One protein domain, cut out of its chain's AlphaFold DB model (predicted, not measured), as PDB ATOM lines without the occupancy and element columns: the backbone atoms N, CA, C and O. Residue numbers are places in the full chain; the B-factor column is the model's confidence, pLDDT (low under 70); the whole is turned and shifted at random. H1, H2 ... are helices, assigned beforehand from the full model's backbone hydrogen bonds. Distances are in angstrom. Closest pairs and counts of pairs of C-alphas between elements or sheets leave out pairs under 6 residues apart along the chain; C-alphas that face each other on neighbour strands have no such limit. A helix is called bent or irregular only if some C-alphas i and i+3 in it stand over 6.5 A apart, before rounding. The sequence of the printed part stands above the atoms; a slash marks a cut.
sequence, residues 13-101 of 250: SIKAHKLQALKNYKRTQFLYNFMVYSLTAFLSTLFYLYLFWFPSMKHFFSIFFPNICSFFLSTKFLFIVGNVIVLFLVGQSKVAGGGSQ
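AT A GLANCE: This is residues 13 to 101 of the 250 residues of an uncharacterized protein of Coffea canephora (UniProt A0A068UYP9). The picture is an open U of helices with an empty space between its two sides: the long helix H1 makes one side, and after a turn at residues 53 to 58 the chain folds back through H2 and then H3, which together make the other side, with a corner where H2 gives way to H3. H1 makes most of the length, and neither H2 nor H3 packs on it. The printed part has 89 residues with three named helices, in the order H1, H2, H3, and no named strand; the class is all helix. The whole is extended, with a radius of gyration of the C-alphas of 20.4 A and spans of 64 by 29 by 16 A.

IN THESE COORDINATES: Begin with the longest helix, H1, residues 13 to 52. Find C-alpha 13 at (20.248, 22.759, 7.314); from there the helix runs 57.6 A to C-alpha 52 at (44.970, 41.163, 55.947), with z rising along the way. Look next at H2, residues 59 to 72, which runs 20.1 A from its first to its last C-alpha while z falls. H3, residues 75 to 96, covers 30.0 A and ends at C-alpha 96, at (27.835, 41.842, 15.198).

HOW THE PARTS SIT: Start from H1, which touches no helix: it is apart from H2 and apart from H3. A short link of 6 residues joins H1 to H2. H2 is neither bent nor irregular, but only just: C-alphas 63 and 66 are 6.1 A apart. A tight link of 2 residues joins H2 to H3. Look there for the closest C-alphas of these two helices, those of Phe 72 and Leu 78, 7.0 A apart. H2 and H3 are close but not clearly touching, with 2 pairs of C-alphas within 8 A. They run the same way at a steep tilt of 55 degrees. In H1 and H3 every O i to N i+4 pair is within hydrogen-bond range; in H2 it is 8 of 10.

THE WHOLE: The two C-alphas farthest apart, those of Ser 13 and Ser 56, are 64.6 A apart, while the first and last printed C-alphas, those of Ser 13 and Gln 101, are 18.8 A apart. The outline is only just a rod, with spans of 64 by 29 by 16 A. H1 stands free over its full length, residues 13 to 52, and so do residues 82 to 101, of which 82 to 96 belong to H3. The printed part has no cut, and neither link is long. Read the B-factor column for the model's confidence: the mean pLDDT of the printed part is 74.9, and 30 residues are under 70, namely residue 13, residues 52 to 69, residue 71 and residues 92 to 101.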
ATOM      1  N   SER A  13      20.484  21.488   6.613       67.94
ATOM      2  CA  SER A  13      20.248  22.759   7.314       67.94
ATOM      3  C   SER A  13      19.907  22.551   8.796       67.94
ATOM      4  O   SER A  13      20.449  23.229   9.672       67.94
ATOM      5  N   ILE A  14      19.081  21.545   9.100       74.44
ATOM      6  CA  ILE A  14      18.639  21.218  10.462       74.44
ATOM      7  C   ILE A  14      19.818  20.705  11.301       74.44
ATOM      8  O   ILE A  14      19.990  21.092  12.461       74.44
ATOM      9  N   LYS A  15      20.674  19.862  10.713       77.44
ATOM     10  CA  LYS A  15      21.879  19.341  11.378       77.44
ATOM     11  C   LYS A  15      22.914  20.445  11.611       77.44
ATOM     12  O   LYS A  15      23.484  20.505  12.702       77.44
ATOM     13  N   ALA A  16      23.109  21.342  10.642       75.31
ATOM     14  CA  ALA A  16      24.017  22.481  10.767       75.31
ATOM     15  C   ALA A  16      23.573  23.458  11.869       75.31
ATOM     16  O   ALA A  16      24.376  23.805  12.739       75.31
ATOM     17  N   HIS A  17      22.286  23.820  11.912       73.62
ATOM     18  CA  HIS A  17      21.735  24.678  12.967       73.62
ATOM     19  C   HIS A  17      21.860  24.048  14.359       73.62
ATOM     20  O   HIS A  17      22.225  24.729  15.320       73.62
ATOM     21  N   LYS A  18      21.628  22.735  14.482       81.19
ATOM     22  CA  LYS A  18      21.780  22.013  15.754       81.19
ATOM     23  C   LYS A  18      23.236  21.974  16.226       81.19
ATOM     24  O   LYS A  18      23.503  22.172  17.412       81.19
ATOM     25  N   LEU A  19      24.186  21.769  15.310       78.88
ATOM     26  CA  LEU A  19      25.619  21.800  15.614       78.88
ATOM     27  C   LEU A  19      26.071  23.205  16.045       78.88
ATOM     28  O   LEU A  19      26.828  23.352  17.006       78.88
ATOM     29  N   GLN A  20      25.568  24.242  15.370       78.69
ATOM     30  CA  GLN A  20      25.850  25.639  15.693       78.69
ATOM     31  C   GLN A  20      25.288  26.029  17.068       78.69
ATOM     32  O   GLN A  20      26.001  26.629  17.873       78.69
ATOM     33  N   ALA A  21      24.054  25.625  17.379       72.06
ATOM     34  CA  ALA A  21      23.437  25.849  18.685       72.06
ATOM     35  C   ALA A  21      24.197  25.133  19.815       72.06
ATOM     36  O   ALA A  21      24.480  25.736  20.850       72.06
ATOM     37  N   LEU A  22      24.615  23.879  19.600       80.75
ATOM     38  CA  LEU A  22      25.393  23.115  20.580       80.75
ATOM     39  C   LEU A  22      26.772  23.743  20.838       80.75
ATOM     40  O   LEU A  22      27.231  23.805  21.981       80.75
ATOM     41  N   LYS A  23      27.438  24.232  19.783       81.69
ATOM     42  CA  LYS A  23      28.736  24.910  19.891       81.69
ATOM     43  C   LYS A  23      28.620  26.224  20.665       81.69
ATOM     44  O   LYS A  23      29.465  26.500  21.517       81.69
ATOM     45  N   ASN A  24      27.565  26.998  20.415       75.25
ATOM     46  CA  ASN A  24      27.301  28.239  21.137       75.25
ATOM     47  C   ASN A  24      26.954  27.974  22.606       75.25
ATOM     48  O   ASN A  24      27.529  28.621  23.472       75.25
ATOM     49  N   TYR A  25      26.124  26.969  22.901       76.31
ATOM     50  CA  TYR A  25      25.813  26.568  24.278       76.31
ATOM     51  C   TYR A  25      27.075  26.192  25.070       76.31
ATOM     52  O   TYR A  25      27.293  26.715  26.161       76.31
ATOM     53  N   LYS A  26      27.965  25.369  24.496       76.81
ATOM     54  CA  LYS A  26      29.242  25.000  25.138       76.81
ATOM     55  C   LYS A  26      30.163  26.198  25.353       76.81
ATOM     56  O   LYS A  26      30.802  26.300  26.397       76.81
ATOM     57  N   ARG A  27      30.230  27.117  24.384       73.62
ATOM     58  CA  ARG A  27      31.021  28.348  24.505       73.62
ATOM     59  C   ARG A  27      30.472  29.252  25.609       73.62
ATOM     60  O   ARG A  27      31.255  29.768  26.398       73.62
ATOM     61  N   THR A  28      29.154  29.409  25.703       79.56
ATOM     62  CA  THR A  28      28.513  30.190  26.767       79.56
ATOM     63  C   THR A  28      28.715  29.542  28.135       79.56
ATOM     64  O   THR A  28      29.036  30.246  29.083       79.56
ATOM     65  N   GLN A  29      28.633  28.211  28.241       81.06
ATOM     66  CA  GLN A  29      28.960  27.492  29.477       81.06
ATOM     67  C   GLN A  29      30.419  27.693  29.900       81.06
ATOM     68  O   GLN A  29      30.697  27.926  31.072       81.06
ATOM     69  N   PHE A  30      31.354  27.630  28.948       80.19
ATOM     70  CA  PHE A  30      32.769  27.867  29.222       80.19
ATOM     71  C   PHE A  30      33.018  29.298  29.706       80.19
ATOM     72  O   PHE A  30      33.721  29.494  30.691       80.19
ATOM     73  N   LEU A  31      32.402  30.290  29.054       79.69
ATOM     74  CA  LEU A  31      32.479  31.690  29.472       79.69
ATOM     75  C   LEU A  31      31.836  31.911  30.841       79.69
ATOM     76  O   LEU A  31      32.411  32.623  31.652       79.69
ATOM     77  N   TYR A  32      30.691  31.289  31.122       87.75
ATOM     78  CA  TYR A  32      30.045  31.358  32.430       87.75
ATOM     79  C   TYR A  32      30.944  30.780  33.523       87.75
ATOM     80  O   TYR A  32      31.208  31.451  34.513       87.75
ATOM     81  N   ASN A  33      31.494  29.583  33.312       87.31
ATOM     82  CA  ASN A  33      32.424  28.974  34.257       87.31
ATOM     83  C   ASN A  33      33.666  29.853  34.445       87.31
ATOM     84  O   ASN A  33      34.036  30.147  35.575       87.31
ATOM     85  N   PHE A  34      34.273  30.335  33.358       84.12
ATOM     86  CA  PHE A  34      35.411  31.252  33.413       84.12
ATOM     87  C   PHE A  34      35.086  32.536  34.191       84.12
ATOM     88  O   PHE A  34      35.858  32.937  35.058       84.12
ATOM     89  N   MET A  35      33.923  33.142  33.940       84.88
ATOM     90  CA  MET A  35      33.442  34.322  34.660       84.88
ATOM     91  C   MET A  35      33.271  34.025  36.147       84.88
ATOM     92  O   MET A  35      33.816  34.760  36.964       84.88
ATOM     93  N   VAL A  36      32.598  32.929  36.508       89.56
ATOM     94  CA  VAL A  36      32.392  32.524  37.906       89.56
ATOM     95  C   VAL A  36      33.726  32.282  38.609       89.56
ATOM     96  O   VAL A  36      33.931  32.822  39.693       89.56
ATOM     97  N   TYR A  37      34.662  31.548  38.001       91.81
ATOM     98  CA  TYR A  37      35.987  31.320  38.586       91.81
ATOM     99  C   TYR A  37      36.780  32.619  38.729       91.81
ATOM    100  O   TYR A  37      37.391  32.844  39.771       91.81
ATOM    101  N   SER A  38      36.740  33.497  37.723       85.69
ATOM    102  CA  SER A  38      37.437  34.786  37.773       85.69
ATOM    103  C   SER A  38      36.859  35.713  38.846       85.69
ATOM    104  O   SER A  38      37.615  36.299  39.615       85.69
ATOM    105  N   LEU A  39      35.529  35.783  38.968       86.88
ATOM    106  CA  LEU A  39      34.837  36.575  39.977       86.88
ATOM    107  C   LEU A  39      35.093  36.013  41.373       86.88
ATOM    108  O   LEU A  39      35.358  36.769  42.298       86.88
ATOM    109  N   THR A  40      35.084  34.687  41.517       92.31
ATOM    110  CA  THR A  40      35.396  34.012  42.782       92.31
ATOM    111  C   THR A  40      36.842  34.269  43.194       92.31
ATOM    112  O   THR A  40      37.089  34.627  44.340       92.31
ATOM    113  N   ALA A  41      37.802  34.160  42.270       90.69
ATOM    114  CA  ALA A  41      39.203  34.477  42.538       90.69
ATOM    115  C   ALA A  41      39.391  35.957  42.901       90.69
ATOM    116  O   ALA A  41      40.135  36.280  43.826       90.69
ATOM    117  N   PHE A  42      38.682  36.856  42.218       85.69
ATOM    118  CA  PHE A  42      38.717  38.287  42.498       85.69
ATOM    119  C   PHE A  42      38.138  38.615  43.879       85.69
ATOM    120  O   PHE A  42      38.808  39.258  44.682       85.69
ATOM    121  N   LEU A  43      36.942  38.113  44.197       90.62
ATOM    122  CA  LEU A  43      36.308  38.269  45.508       90.62
ATOM    123  C   LEU A  43      37.151  37.646  46.618       90.62
ATOM    124  O   LEU A  43      37.301  38.244  47.674       90.62
ATOM    125  N   SER A  44      37.744  36.479  46.371       86.19
ATOM    126  CA  SER A  44      38.646  35.818  47.310       86.19
ATOM    127  C   SER A  44      39.901  36.654  47.557       86.19
ATOM    128  O   SER A  44      40.264  36.871  48.706       86.19
ATOM    129  N   THR A  45      40.514  37.211  46.511       87.06
ATOM    130  CA  THR A  45      41.672  38.109  46.641       87.06
ATOM    131  C   THR A  45      41.300  39.380  47.401       87.06
ATOM    132  O   THR A  45      42.021  39.773  48.311       87.06
ATOM    133  N   LEU A  46      40.151  39.990  47.096       80.56
ATOM    134  CA  LEU A  46      39.626  41.137  47.841       80.56
ATOM    135  C   LEU A  46      39.349  40.792  49.303       80.56
ATOM    136  O   LEU A  46      39.640  41.596  50.178       80.56
ATOM    137  N   PHE A  47      38.822  39.601  49.574       84.00
ATOM    138  CA  PHE A  47      38.549  39.122  50.920       84.00
ATOM    139  C   PHE A  47      39.844  38.875  51.695       84.00
ATOM    140  O   PHE A  47      39.960  39.325  52.828       84.00
ATOM    141  N   TYR A  48      40.858  38.257  51.083       79.69
ATOM    142  CA  TYR A  48      42.183  38.110  51.690       79.69
ATOM    143  C   TYR A  48      42.854  39.460  51.935       79.69
ATOM    144  O   TYR A  48      43.415  39.666  53.005       79.69
ATOM    145  N   LEU A  49      42.747  40.395  50.990       76.56
ATOM    146  CA  LEU A  49      43.216  41.767  51.171       76.56
ATOM    147  C   LEU A  49      42.468  42.450  52.320       76.56
ATOM    148  O   LEU A  49      43.103  43.095  53.140       76.56
ATOM    149  N   TYR A  50      41.154  42.255  52.426       72.06
ATOM    150  CA  TYR A  50      40.310  42.794  53.493       72.06
ATOM    151  C   TYR A  50      40.651  42.205  54.874       72.06
ATOM    152  O   TYR A  50      40.788  42.942  55.847       72.06
ATOM    153  N   LEU A  51      40.858  40.889  54.963       75.25
ATOM    154  CA  LEU A  51      41.269  40.185  56.184       75.25
ATOM    155  C   LEU A  51      42.680  40.568  56.631       75.25
ATOM    156  O   LEU A  51      42.920  40.764  57.818       75.25
ATOM    157  N   PHE A  52      43.604  40.716  55.681       69.69
ATOM    158  CA  PHE A  52      44.970  41.163  55.947       69.69
ATOM    159  C   PHE A  52      45.024  42.625  56.441       69.69
ATOM    160  O   PHE A  52      46.024  43.056  57.008       69.69
ATOM    161  N   TRP A  53      43.933  43.380  56.274       57.69
ATOM    162  CA  TRP A  53      43.839  44.819  56.532       57.69
ATOM    163  C   TRP A  53      43.149  45.209  57.842       57.69
ATOM    164  O   TRP A  53      43.165  46.380  58.229       57.69
ATOM    165  N   PHE A  54      42.560  44.244  58.552       61.06
ATOM    166  CA  PHE A  54      41.832  44.501  59.799       61.06
ATOM    167  C   PHE A  54      42.640  45.238  60.902       61.06
ATOM    168  O   PHE A  54      42.014  45.950  61.687       61.06
ATOM    169  N   PRO A  55      43.993  45.178  60.982       64.75
ATOM    170  CA  PRO A  55      44.723  45.861  62.059       64.75
ATOM    171  C   PRO A  55      45.030  47.360  61.865       64.75
ATOM    172  O   PRO A  55      45.349  48.016  62.852       64.75
ATOM    173  N   SER A  56      45.029  47.936  60.650       62.16
ATOM    174  CA  SER A  56      45.637  49.275  60.460       62.16
ATOM    175  C   SER A  56      45.004  50.126  59.348       62.16
ATOM    176  O   SER A  56      45.564  50.396  58.281       62.16
ATOM    177  N   MET A  57      43.791  50.592  59.631       63.03
ATOM    178  CA  MET A  57      42.993  51.476  58.783       63.03
ATOM    179  C   MET A  57      43.556  52.909  58.790       63.03
ATOM    180  O   MET A  57      43.260  53.669  59.704       63.03
ATOM    181  N   LYS A  58      44.390  53.256  57.794       62.06
ATOM    182  CA  LYS A  58      44.603  54.603  57.184       62.06
ATOM    183  C   LYS A  58      45.889  54.634  56.353       62.06
ATOM    184  O   LYS A  58      45.867  55.041  55.193       62.06
ATOM    185  N   HIS A  59      46.991  54.136  56.913       64.19
ATOM    186  CA  HIS A  59      48.293  54.111  56.230       64.19
ATOM    187  C   HIS A  59      48.301  53.162  55.042       64.19
ATOM    188  O   HIS A  59      48.856  53.467  53.993       64.19
ATOM    189  N   PHE A  60      47.604  52.044  55.178       61.59
ATOM    190  CA  PHE A  60      47.528  51.053  54.131       61.59
ATOM    191  C   PHE A  60      46.758  51.560  52.897       61.59
ATOM    192  O   PHE A  60      47.257  51.376  51.795       61.59
ATOM    193  N   PHE A  61      45.642  52.299  53.023       61.69
ATOM    194  CA  PHE A  61      44.943  52.866  51.846       61.69
ATOM    195  C   PHE A  61      45.844  53.869  51.123       61.69
ATOM    196  O   PHE A  61      45.939  53.844  49.903       61.69
ATOM    197  N   SER A  62      46.589  54.687  51.868       61.47
ATOM    198  CA  SER A  62      47.540  55.635  51.277       61.47
ATOM    199  C   SER A  62      48.782  54.984  50.670       61.47
ATOM    200  O   SER A  62      49.480  55.645  49.915       61.47
ATOM    201  N   ILE A  63      49.085  53.720  50.974       61.78
ATOM    202  CA  ILE A  63      50.247  53.022  50.406       61.78
ATOM    203  C   ILE A  63      49.811  52.090  49.276       61.78
ATOM    204  O   ILE A  63      50.392  52.126  48.200       61.78
ATOM    205  N   PHE A  64      48.774  51.282  49.480       57.91
ATOM    206  CA  PHE A  64      48.294  50.300  48.507       57.91
ATOM    207  C   PHE A  64      47.489  50.938  47.379       57.91
ATOM    208  O   PHE A  64      47.705  50.594  46.220       57.91
ATOM    209  N   PHE A  65      46.585  51.872  47.688       63.28
ATOM    210  CA  PHE A  65      45.708  52.473  46.685       63.28
ATOM    211  C   PHE A  65      46.495  53.247  45.618       63.28
ATOM    212  O   PHE A  65      46.296  52.953  44.442       63.28
ATOM    213  N   PRO A  66      47.455  54.136  45.948       68.44
ATOM    214  CA  PRO A  66      48.230  54.810  44.913       68.44
ATOM    215  C   PRO A  66      49.204  53.882  44.185       68.44
ATOM    216  O   PRO A  66      49.446  54.112  43.008       68.44
ATOM    217  N   ASN A  67      49.733  52.822  44.807       66.06
ATOM    218  CA  ASN A  67      50.660  51.906  44.120       66.06
ATOM    219  C   ASN A  67      49.932  50.992  43.127       66.06
ATOM    220  O   ASN A  67      50.365  50.816  41.989       66.06
ATOM    221  N   ILE A  68      48.779  50.462  43.539       69.31
ATOM    222  CA  ILE A  68      47.898  49.673  42.678       69.31
ATOM    223  C   ILE A  68      47.327  50.569  41.574       69.31
ATOM    224  O   ILE A  68      47.436  50.229  40.397       69.31
ATOM    225  N   CYS A  69      46.803  51.752  41.911       64.62
ATOM    226  CA  CYS A  69      46.337  52.707  40.909       64.62
ATOM    227  C   CYS A  69      47.463  53.169  39.983       64.62
ATOM    228  O   CYS A  69      47.214  53.282  38.798       64.62
ATOM    229  N   SER A  70      48.694  53.382  40.447       75.19
ATOM    230  CA  SER A  70      49.819  53.772  39.582       75.19
ATOM    231  C   SER A  70      50.155  52.688  38.557       75.19
ATOM    232  O   SER A  70      50.406  52.981  37.388       75.19
ATOM    233  N   PHE A  71      50.080  51.417  38.956       68.75
ATOM    234  CA  PHE A  71      50.278  50.299  38.040       68.75
ATOM    235  C   PHE A  71      49.156  50.212  36.989       68.75
ATOM    236  O   PHE A  71      49.433  50.180  35.785       68.75
ATOM    237  N   PHE A  72      47.894  50.250  37.434       71.06
ATOM    238  CA  PHE A  72      46.711  50.159  36.567       71.06
ATOM    239  C   PHE A  72      46.423  51.437  35.758       71.06
ATOM    240  O   PHE A  72      45.791  51.367  34.709       71.06
ATOM    241  N   LEU A  73      46.902  52.600  36.200       73.19
ATOM    242  CA  LEU A  73      46.808  53.884  35.494       73.19
ATOM    243  C   LEU A  73      48.107  54.240  34.773       73.19
ATOM    244  O   LEU A  73      48.236  55.342  34.238       73.19
ATOM    245  N   SER A  74      49.080  53.327  34.731       83.88
ATOM    246  CA  SER A  74      50.274  53.555  33.935       83.88
ATOM    247  C   SER A  74      49.866  53.733  32.473       83.88
ATOM    248  O   SER A  74      49.078  52.956  31.926       83.88
ATOM    249  N   THR A  75      50.420  54.747  31.807       83.31
ATOM    250  CA  THR A  75      50.093  55.061  30.407       83.31
ATOM    251  C   THR A  75      50.297  53.851  29.493       83.31
ATOM    252  O   THR A  75      49.554  53.662  28.538       83.31
ATOM    253  N   LYS A  76      51.264  52.982  29.817       83.75
ATOM    254  CA  LYS A  76      51.528  51.733  29.088       83.75
ATOM    255  C   LYS A  76      50.423  50.696  29.293       83.75
ATOM    256  O   LYS A  76      49.990  50.088  28.319       83.75
ATOM    257  N   PHE A  77      49.947  50.507  30.524       85.62
ATOM    258  CA  PHE A  77      48.860  49.571  30.806       85.62
ATOM    259  C   PHE A  77      47.533  50.062  30.231       85.62
ATOM    260  O   PHE A  77      46.864  49.307  29.533       85.62
ATOM    261  N   LEU A  78      47.186  51.336  30.436       87.12
ATOM    262  CA  LEU A  78      45.991  51.944  29.847       87.12
ATOM    263  C   LEU A  78      46.026  51.923  28.317       87.12
ATOM    264  O   LEU A  78      44.988  51.728  27.697       87.12
ATOM    265  N   PHE A  79      47.200  52.062  27.696       89.69
ATOM    266  CA  PHE A  79      47.343  51.911  26.250       89.69
ATOM    267  C   PHE A  79      47.072  50.472  25.802       89.69
ATOM    268  O   PHE A  79      46.326  50.255  24.853       89.69
ATOM    269  N   ILE A  80      47.623  49.472  26.497       90.56
ATOM    270  CA  ILE A  80      47.383  48.057  26.179       90.56
ATOM    271  C   ILE A  80      45.911  47.699  26.403       90.56
ATOM    272  O   ILE A  80      45.271  47.173  25.498       90.56
ATOM    273  N   VAL A  81      45.355  48.014  27.571       88.19
ATOM    274  CA  VAL A  81      43.957  47.728  27.911       88.19
ATOM    275  C   VAL A  81      43.008  48.517  27.024       88.19
ATOM    276  O   VAL A  81      42.063  47.939  26.507       88.19
ATOM    277  N   GLY A  82      43.279  49.795  26.766       86.69
ATOM    278  CA  GLY A  82      42.516  50.621  25.834       86.69
ATOM    279  C   GLY A  82      42.517  50.039  24.424       86.69
ATOM    280  O   GLY A  82      41.458  49.915  23.821       86.69
ATOM    281  N   ASN A  83      43.666  49.575  23.928       87.44
ATOM    282  CA  ASN A  83      43.747  48.908  22.629       87.44
ATOM    283  C   ASN A  83      43.039  47.551  22.616       87.44
ATOM    284  O   ASN A  83      42.393  47.223  21.628       87.44
ATOM    285  N   VAL A  84      43.115  46.770  23.695       91.19
ATOM    286  CA  VAL A  84      42.368  45.509  23.830       91.19
ATOM    287  C   VAL A  84      40.866  45.776  23.876       91.19
ATOM    288  O   VAL A  84      40.109  45.061  23.229       91.19
ATOM    289  N   ILE A  85      40.431  46.819  24.582       89.50
ATOM    290  CA  ILE A  85      39.040  47.270  24.647       89.50
ATOM    291  C   ILE A  85      38.588  47.716  23.259       89.50
ATOM    292  O   ILE A  85      37.580  47.216  22.782       89.50
ATOM    293  N   VAL A  86      39.346  48.561  22.556       90.06
ATOM    294  CA  VAL A  86      39.039  48.972  21.177       90.06
ATOM    295  C   VAL A  86      39.012  47.767  20.240       90.06
ATOM    296  O   VAL A  86      38.074  47.640  19.469       90.06
ATOM    297  N   LEU A  87      39.964  46.836  20.329       88.62
ATOM    298  CA  LEU A  87      39.972  45.604  19.535       88.62
ATOM    299  C   LEU A  87      38.780  44.703  19.873       88.62
ATOM    300  O   LEU A  87      38.237  44.055  18.986       88.62
ATOM    301  N   PHE A  88      38.350  44.668  21.132       84.44
ATOM    302  CA  PHE A  88      37.168  43.937  21.568       84.44
ATOM    303  C   PHE A  88      35.885  44.614  21.089       84.44
ATOM    304  O   PHE A  88      35.015  43.925  20.579       84.44
ATOM    305  N   LEU A  89      35.775  45.939  21.176       83.50
ATOM    306  CA  LEU A  89      34.647  46.726  20.673       83.50
ATOM    307  C   LEU A  89      34.555  46.647  19.150       83.50
ATOM    308  O   LEU A  89      33.481  46.385  18.627       83.50
ATOM    309  N   VAL A  90      35.674  46.800  18.443       85.56
ATOM    310  CA  VAL A  90      35.776  46.676  16.980       85.56
ATOM    311  C   VAL A  90      35.581  45.224  16.542       85.56
ATOM    312  O   VAL A  90      34.947  44.945  15.528       85.56
ATOM    313  N   GLY A  91      36.109  44.275  17.310       75.25
ATOM    314  CA  GLY A  91      35.940  42.845  17.082       75.25
ATOM    315  C   GLY A  91      34.489  42.426  17.281       75.25
ATOM    316  O   GLY A  91      33.934  41.742  16.428       75.25
ATOM    317  N   GLN A  92      33.840  42.899  18.343       61.94
ATOM    318  CA  GLN A  92      32.410  42.715  18.568       61.94
ATOM    319  C   GLN A  92      31.573  43.463  17.535       61.94
ATOM    320  O   GLN A  92      30.586  42.903  17.084       61.94
ATOM    321  N   SER A  93      31.958  44.659  17.084       57.41
ATOM    322  CA  SER A  93      31.197  45.395  16.068       57.41
ATOM    323  C   SER A  93      31.306  44.747  14.684       57.41
ATOM    324  O   SER A  93      30.335  44.755  13.932       57.41
ATOM    325  N   LYS A  94      32.441  44.115  14.350       55.16
ATOM    326  CA  LYS A  94      32.585  43.304  13.127       55.16
ATOM    327  C   LYS A  94      31.941  41.924  13.234       55.16
ATOM    328  O   LYS A  94      31.434  41.425  12.235       55.16
ATOM    329  N   VAL A  95      31.920  41.318  14.420       50.88
ATOM    330  CA  VAL A  95      31.226  40.043  14.676       50.88
ATOM    331  C   VAL A  95      29.704  40.244  14.790       50.88
ATOM    332  O   VAL A  95      28.947  39.363  14.393       50.88
ATOM    333  N   ALA A  96      29.239  41.418  15.229       47.00
ATOM    334  CA  ALA A  96      27.835  41.842  15.198       47.00
ATOM    335  C   ALA A  96      27.400  42.363  13.817       47.00
ATOM    336  O   ALA A  96      26.219  42.308  13.488       47.00
ATOM    337  N   GLY A  97      28.345  42.778  12.966       45.16
ATOM    338  CA  GLY A  97      28.102  43.122  11.559       45.16
ATOM    339  C   GLY A  97      27.701  41.938  10.666       45.16
ATOM    340  O   GLY A  97      27.408  42.139   9.492       45.16
ATOM    341  N   GLY A  98      27.670  40.715  11.206       50.66
ATOM    342  CA  GLY A  98      27.179  39.513  10.526       50.66
ATOM    343  C   GLY A  98      26.105  38.744  11.301       50.66
ATOM    344  O   GLY A  98      25.868  37.577  11.002       50.66
ATOM    345  N   GLY A  99      25.482  39.346  12.318       49.12
ATOM    346  CA  GLY A  99      24.570  38.641  13.216       49.12
ATOM    347  C   GLY A  99      23.287  39.415  13.451       49.12
ATOM    348  O   GLY A  99      23.249  40.336  14.259       49.12
ATOM    349  N   SER A 100      22.215  38.961  12.814       54.62
ATOM    350  CA  SER A 100      20.812  39.364  12.971       54.62
ATOM    351  C   SER A 100      20.270  39.431  14.410       54.62
ATOM    352  O   SER A 100      19.107  39.762  14.590       54.62
ATOM    353  N   GLN A 101      21.054  39.157  15.455       51.62
ATOM    354  CA  GLN A 101      20.552  39.019  16.824       51.62
ATOM    355  C   GLN A 101      20.234  40.355  17.510       51.62
ATOM    356  O   GLN A 101      19.202  40.453  18.163       51.62
TER     357      GLN A 101